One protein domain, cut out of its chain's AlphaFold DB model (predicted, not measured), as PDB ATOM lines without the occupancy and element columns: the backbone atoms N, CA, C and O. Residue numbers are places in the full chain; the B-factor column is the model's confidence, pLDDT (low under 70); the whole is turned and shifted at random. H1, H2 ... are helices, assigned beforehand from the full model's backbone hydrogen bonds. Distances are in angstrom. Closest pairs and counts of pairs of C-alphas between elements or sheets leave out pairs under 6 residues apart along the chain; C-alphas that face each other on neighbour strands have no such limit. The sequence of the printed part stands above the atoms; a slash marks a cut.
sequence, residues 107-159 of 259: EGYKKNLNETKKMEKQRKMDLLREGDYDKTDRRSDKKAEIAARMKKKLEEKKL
ATOM      1  N   GLU A 107     132.906 123.112 187.467       84.38
ATOM      2  CA  GLU A 107     132.455 123.686 186.199       84.38
ATOM      3  C   GLU A 107     133.606 123.875 185.208       84.38
ATOM      4  O   GLU A 107     133.462 123.530 184.031       84.38
ATOM      5  N   GLY A 108     134.746 124.395 185.670       87.31
ATOM      6  CA  GLY A 108     135.946 124.562 184.851       87.31
ATOM      7  C   GLY A 108     136.443 123.229 184.291       87.31
ATOM      8  O   GLY A 108     136.661 123.100 183.084       87.31
ATOM      9  N   TYR A 109     136.530 122.201 185.139       85.00
ATOM     10  CA  TYR A 109     136.919 120.857 184.722       85.00
ATOM     11  C   TYR A 109     135.942 120.261 183.695       85.00
ATOM     12  O   TYR A 109     136.364 119.779 182.639       85.00
ATOM     13  N   LYS A 110     134.626 120.355 183.945       83.94
ATOM     14  CA  LYS A 110     133.579 119.843 183.039       83.94
ATOM     15  C   LYS A 110     133.599 120.560 181.682       83.94
ATOM     16  O   LYS A 110     133.441 119.907 180.646       83.94
ATOM     17  N   LYS A 111     133.833 121.879 181.663       89.12
ATOM     18  CA  LYS A 111     133.992 122.678 180.432       89.12
ATOM     19  C   LYS A 111     135.218 122.227 179.634       89.12
ATOM     20  O   LYS A 111     135.055 121.831 178.478       89.12
ATOM     21  N   ASN A 112     136.391 122.155 180.265       90.94
ATOM     22  CA  ASN A 112     137.638 121.731 179.615       90.94
ATOM     23  C   ASN A 112     137.549 120.301 179.056       90.94
ATOM     24  O   ASN A 112     137.994 120.024 177.937       90.94
ATOM     25  N   LEU A 113     136.927 119.386 179.805       85.56
ATOM     26  CA  LEU A 113     136.700 118.008 179.369       85.56
ATOM     27  C   LEU A 113     135.799 117.952 178.127       85.56
ATOM     28  O   LEU A 113     136.090 117.229 177.171       85.56
ATOM     29  N   ASN A 114     134.707 118.720 178.124       85.06
ATOM     30  CA  ASN A 114     133.777 118.773 177.000       85.06
ATOM     31  C   ASN A 114     134.418 119.385 175.752       85.06
ATOM     32  O   ASN A 114     134.215 118.872 174.651       85.06
ATOM     33  N   GLU A 115     135.204 120.447 175.910       91.75
ATOM     34  CA  GLU A 115     135.973 121.045 174.817       91.75
ATOM     35  C   GLU A 115     136.989 120.059 174.245       91.75
ATOM     36  O   GLU A 115     137.034 119.862 173.030       91.75
ATOM     37  N   THR A 116     137.722 119.349 175.105       86.38
ATOM     38  CA  THR A 116     138.684 118.320 174.686       86.38
ATOM     39  C   THR A 116     138.001 117.213 173.880       86.38
ATOM     40  O   THR A 116     138.448 116.884 172.782       86.38
ATOM     41  N   LYS A 117     136.858 116.698 174.357       88.25
ATOM     42  CA  LYS A 117     136.056 115.691 173.637       88.25
ATOM     43  C   LYS A 117     135.519 116.213 172.303       88.25
ATOM     44  O   LYS A 117     135.487 115.469 171.323       88.25
ATOM     45  N   LYS A 118     135.082 117.478 172.241       90.31
ATOM     46  CA  LYS A 118     134.648 118.115 170.985       90.31
ATOM     47  C   LYS A 118     135.806 118.205 169.996       90.31
ATOM     48  O   LYS A 118     135.647 117.780 168.856       90.31
ATOM     49  N   MET A 119     136.970 118.675 170.445       88.94
ATOM     50  CA  MET A 119     138.169 118.763 169.614       88.94
ATOM     51  C   MET A 119     138.634 117.392 169.121       88.94
ATOM     52  O   MET A 119     139.021 117.259 167.965       88.94
ATOM     53  N   GLU A 120     138.562 116.354 169.952       85.38
ATOM     54  CA  GLU A 120     138.895 114.986 169.548       85.38
ATOM     55  C   GLU A 120     137.923 114.446 168.491       85.38
ATOM     56  O   GLU A 120     138.351 113.913 167.464       85.38
ATOM     57  N   LYS A 121     136.612 114.634 168.697       86.25
ATOM     58  CA  LYS A 121     135.593 114.264 167.706       86.25
ATOM     59  C   LYS A 121     135.813 114.996 166.387       86.25
ATOM     60  O   LYS A 121     135.734 114.367 165.336       86.25
ATOM     61  N   GLN A 122     136.126 116.287 166.442       87.94
ATOM     62  CA  GLN A 122     136.390 117.091 165.256       87.94
ATOM     63  C   GLN A 122     137.643 116.606 164.520       87.94
ATOM     64  O   GLN A 122     137.555 116.291 163.340       87.94
ATOM     65  N   ARG A 123     138.752 116.371 165.238       90.31
ATOM     66  CA  ARG A 123     139.971 115.759 164.674       90.31
ATOM     67  C   ARG A 123     139.693 114.414 164.005       90.31
ATOM     68  O   ARG A 123     140.228 114.136 162.936       90.31
ATOM     69  N   LYS A 124     138.858 113.571 164.618       84.62
ATOM     70  CA  LYS A 124     138.476 112.269 164.056       84.62
ATOM     71  C   LYS A 124     137.636 112.415 162.785       84.62
ATOM     72  O   LYS A 124     137.836 111.645 161.850       84.62
ATOM     73  N   MET A 125     136.717 113.379 162.750       76.38
ATOM     74  CA  MET A 125     135.884 113.659 161.576       76.38
ATOM     75  C   MET A 125     136.695 114.248 160.423       76.38
ATOM     76  O   MET A 125     136.524 113.807 159.289       76.38
ATOM     77  N   ASP A 126     137.612 115.173 160.705       84.62
ATOM     78  CA  ASP A 126     138.499 115.761 159.698       84.62
ATOM     79  C   ASP A 126     139.406 114.691 159.073       84.62
ATOM     80  O   ASP A 126     139.510 114.618 157.851       84.62
ATOM     81  N   LEU A 127     139.959 113.780 159.888       82.06
ATOM     82  CA  LEU A 127     140.753 112.643 159.406       82.06
ATOM     83  C   LEU A 127     139.939 111.708 158.493       82.06
ATOM     84  O   LEU A 127     140.450 111.201 157.494       82.06
ATOM     85  N   LEU A 128     138.671 111.463 158.837       77.94
ATOM     86  CA  LEU A 128     137.783 110.610 158.048       77.94
ATOM     87  C   LEU A 128     137.419 111.277 156.714       77.94
ATOM     88  O   LEU A 128     137.444 110.628 155.672       77.94
ATOM     89  N   ARG A 129     137.158 112.590 156.740       76.81
ATOM     90  CA  ARG A 129     136.863 113.400 155.555       76.81
ATOM     91  C   ARG A 129     138.059 113.487 154.611       76.81
ATOM     92  O   ARG A 129     137.882 113.347 153.405       76.81
ATOM     93  N   GLU A 130     139.263 113.677 155.150       72.62
ATOM     94  CA  GLU A 130     140.513 113.669 154.383       72.62
ATOM     95  C   GLU A 130     140.764 112.285 153.761       72.62
ATOM     96  O   GLU A 130     141.070 112.185 152.575       72.62
ATOM     97  N   GLY A 131     140.522 111.208 154.519       67.50
ATOM     98  CA  GLY A 131     140.641 109.830 154.034       67.50
ATOM     99  C   GLY A 131     139.634 109.430 152.945       67.50
ATOM    100  O   GLY A 131     139.924 108.527 152.157       67.50
ATOM    101  N   ASP A 132     138.470 110.081 152.867       59.72
ATOM    102  CA  ASP A 132     137.496 109.877 151.785       59.72
ATOM    103  C   ASP A 132     137.775 110.764 150.558       59.72
ATOM    104  O   ASP A 132     137.565 110.318 149.425       59.72
ATOM    105  N   TYR A 133     138.337 111.965 150.746       52.31
ATOM    106  CA  TYR A 133     138.801 112.828 149.648       52.31
ATOM    107  C   TYR A 133     139.990 112.210 148.887       52.31
ATOM    108  O   TYR A 133     140.071 112.315 147.663       52.31
ATOM    109  N   ASP A 134     140.875 111.487 149.579       52.34
ATOM    110  CA  ASP A 134     142.063 110.848 148.986       52.34
ATOM    111  C   ASP A 134     141.728 109.605 148.122       52.34
ATOM    112  O   ASP A 134     142.544 109.133 147.328       52.34
ATOM    113  N   LYS A 135     140.498 109.069 148.213       51.84
ATOM    114  CA  LYS A 135     140.059 107.899 147.424       51.84
ATOM    115  C   LYS A 135     139.632 108.232 145.993       51.84
ATOM    116  O   LYS A 135     139.597 107.311 145.175       51.84
ATOM    117  N   THR A 136     139.288 109.488 145.692       49.47
ATOM    118  CA  THR A 136     138.590 109.839 144.442       49.47
ATOM    119  C   THR A 136     139.463 110.452 143.347       49.47
ATOM    120  O   THR A 136     139.046 110.372 142.198       49.47
ATOM    121  N   ASP A 137     140.671 110.968 143.629       53.38
ATOM    122  CA  ASP A 137     141.311 111.860 142.644       53.38
ATOM    123  C   ASP A 137     142.713 111.471 142.116       53.38
ATOM    124  O   ASP A 137     143.040 111.868 141.004       53.38
ATOM    125  N   ARG A 138     143.605 110.732 142.811       52.00
ATOM    126  CA  ARG A 138     145.025 110.628 142.346       52.00
ATOM    127  C   ARG A 138     145.745 109.327 142.724       52.00
ATOM    128  O   ARG A 138     146.501 109.288 143.689       52.00
ATOM    129  N   ARG A 139     145.547 108.242 141.961       49.31
ATOM    130  CA  ARG A 139     146.073 106.906 142.330       49.31
ATOM    131  C   ARG A 139     147.520 106.564 141.937       49.31
ATOM    132  O   ARG A 139     148.045 105.644 142.561       49.31
ATOM    133  N   SER A 140     148.193 107.227 140.990       53.84
ATOM    134  CA  SER A 140     149.559 106.797 140.604       53.84
ATOM    135  C   SER A 140     150.678 107.594 141.274       53.84
ATOM    136  O   SER A 140     151.546 106.993 141.904       53.84
ATOM    137  N   ASP A 141     150.637 108.926 141.230       54.47
ATOM    138  CA  ASP A 141     151.872 109.700 141.460       54.47
ATOM    139  C   ASP A 141     152.082 110.082 142.933       54.47
ATOM    140  O   ASP A 141     153.201 110.052 143.444       54.47
ATOM    141  N   LYS A 142     150.998 110.316 143.685       54.03
ATOM    142  CA  LYS A 142     151.081 110.624 145.126       54.03
ATOM    143  C   LYS A 142     151.354 109.401 146.003       54.03
ATOM    144  O   LYS A 142     151.799 109.555 147.135       54.03
ATOM    145  N   LYS A 143     151.135 108.177 145.507       54.84
ATOM    146  CA  LYS A 143     151.344 106.948 146.293       54.84
ATOM    147  C   LYS A 143     152.819 106.756 146.663       54.84
ATOM    148  O   LYS A 143     153.113 106.317 147.772       54.84
ATOM    149  N   ALA A 144     153.732 107.129 145.765       60.44
ATOM    150  CA  ALA A 144     155.171 107.085 146.015       60.44
ATOM    151  C   ALA A 144     155.613 108.168 147.016       60.44
ATOM    152  O   ALA A 144     156.362 107.880 147.951       60.44
ATOM    153  N   GLU A 145     155.090 109.389 146.881       65.56
ATOM    154  CA  GLU A 145     155.400 110.511 147.774       65.56
ATOM    155  C   GLU A 145     154.849 110.292 149.196       65.56
ATOM    156  O   GLU A 145     155.551 110.489 150.192       65.56
ATOM    157  N   ILE A 146     153.615 109.791 149.310       62.84
ATOM    158  CA  ILE A 146     152.984 109.436 150.586       62.84
ATOM    159  C   ILE A 146     153.714 108.253 151.233       62.84
ATOM    160  O   ILE A 146     153.965 108.287 152.438       62.84
ATOM    161  N   ALA A 147     154.127 107.239 150.460       67.75
ATOM    162  CA  ALA A 147     154.924 106.127 150.978       67.75
ATOM    163  C   ALA A 147     156.284 106.600 151.522       67.75
ATOM    164  O   ALA A 147     156.680 106.180 152.611       67.75
ATOM    165  N   ALA A 148     156.964 107.520 150.830       76.31
ATOM    166  CA  ALA A 148     158.215 108.115 151.299       76.31
ATOM    167  C   ALA A 148     158.016 108.937 152.587       76.31
ATOM    168  O   ALA A 148     158.767 108.779 153.554       76.31
ATOM    169  N   ARG A 149     156.953 109.750 152.654       77.31
ATOM    170  CA  ARG A 149     156.617 110.551 153.842       77.31
ATOM    171  C   ARG A 149     156.214 109.684 155.036       77.31
ATOM    172  O   ARG A 149     156.581 109.996 156.168       77.31
ATOM    173  N   MET A 150     155.504 108.583 154.798       72.06
ATOM    174  CA  MET A 150     155.152 107.594 155.822       72.06
ATOM    175  C   MET A 150     156.384 106.855 156.337       72.06
ATOM    176  O   MET A 150     156.503 106.659 157.543       72.06
ATOM    177  N   LYS A 151     157.333 106.512 155.458       75.44
ATOM    178  CA  LYS A 151     158.602 105.884 155.848       75.44
ATOM    179  C   LYS A 151     159.432 106.815 156.739       75.44
ATOM    180  O   LYS A 151     159.879 106.388 157.798       75.44
ATOM    181  N   LYS A 152     159.512 108.105 156.387       81.56
ATOM    182  CA  LYS A 152     160.178 109.132 157.206       81.56
ATOM    183  C   LYS A 152     159.497 109.332 158.567       81.56
ATOM    184  O   LYS A 152     160.169 109.323 159.592       81.56
ATOM    185  N   LYS A 153     158.161 109.416 158.602       79.38
ATOM    186  CA  LYS A 153     157.399 109.483 159.867       79.38
ATOM    187  C   LYS A 153     157.574 108.229 160.727       79.38
ATOM    188  O   LYS A 153     157.567 108.325 161.952       79.38
ATOM    189  N   LEU A 154     157.709 107.053 160.112       76.00
ATOM    190  CA  LEU A 154     157.960 105.801 160.823       76.00
ATOM    191  C   LEU A 154     159.355 105.804 161.464       76.00
ATOM    192  O   LEU A 154     159.486 105.383 162.609       76.00
ATOM    193  N   GLU A 155     160.372 106.300 160.757       79.44
ATOM    194  CA  GLU A 155     161.725 106.461 161.303       79.44
ATOM    195  C   GLU A 155     161.781 107.511 162.414       79.44
ATOM    196  O   GLU A 155     162.311 107.221 163.481       79.44
ATOM    197  N   GLU A 156     161.132 108.664 162.246       82.06
ATOM    198  CA  GLU A 156     161.001 109.666 163.315       82.06
ATOM    199  C   GLU A 156     160.279 109.099 164.546       82.06
ATOM    200  O   GLU A 156     160.656 109.386 165.682       82.06
ATOM    201  N   LYS A 157     159.255 108.257 164.347       79.19
ATOM    202  CA  LYS A 157     158.543 107.589 165.445       79.19
ATOM    203  C   LYS A 157     159.414 106.535 166.132       79.19
ATOM    204  O   LYS A 157     159.331 106.408 167.350       79.19
ATOM    205  N   LYS A 158     160.248 105.803 165.385       85.56
ATOM    206  CA  LYS A 158     161.236 104.868 165.950       85.56
ATOM    207  C   LYS A 158     162.298 105.612 166.759       85.56
ATOM    208  O   LYS A 158     162.550 105.214 167.890       85.56
ATOM    209  N   LEU A 159     162.820 106.720 166.234       86.69
ATOM    210  CA  LEU A 159     163.801 107.566 166.916       86.69
ATOM    211  C   LEU A 159     163.217 108.179 168.196       86.69
ATOM    212  O   LEU A 159     163.830 108.106 169.253       86.69
TER     213      LEU A 159
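Overview. This is residues 107 to 159 of the 259 residues of an uncharacterized protein of viral metagenome (UniProt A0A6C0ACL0). What shape is this? The longest helix, H1, is the long arm of an open V; H2 is the shorter arm, and residues 134 to 140 join them at its point. What is it built of? The printed part has 53 residues with two named helices, H1 then H2, and no named strand: all helix. It is extended, with a radius of gyration of the C-alphas of 16.8 A, and only just flat, spanning 51 by 33 by 7 A.

Along the chain. Where is H1? Residues 107 to 133, 38.7 A long, from C-alpha 107 at (132.455, 123.686, 186.199). Where is H2? Residues 141 to 159, 28.2 A long, to C-alpha 159 at (163.801, 107.566, 166.916).

Arrangement. Do the helices touch? H1 and H2 are apart, joined by a short link. Are their backbones well formed? Every O i to N i+4 pair in H1 is within hydrogen-bond range; in H2, 14 of 15.

Size, cuts and confidence. How far does it reach? The C-alphas farthest apart, of Glu 107 and Ser 140, are 51.5 A apart. Is confidence low anywhere? Residues 131 to 147 have pLDDT under 70; the printed part has no cut.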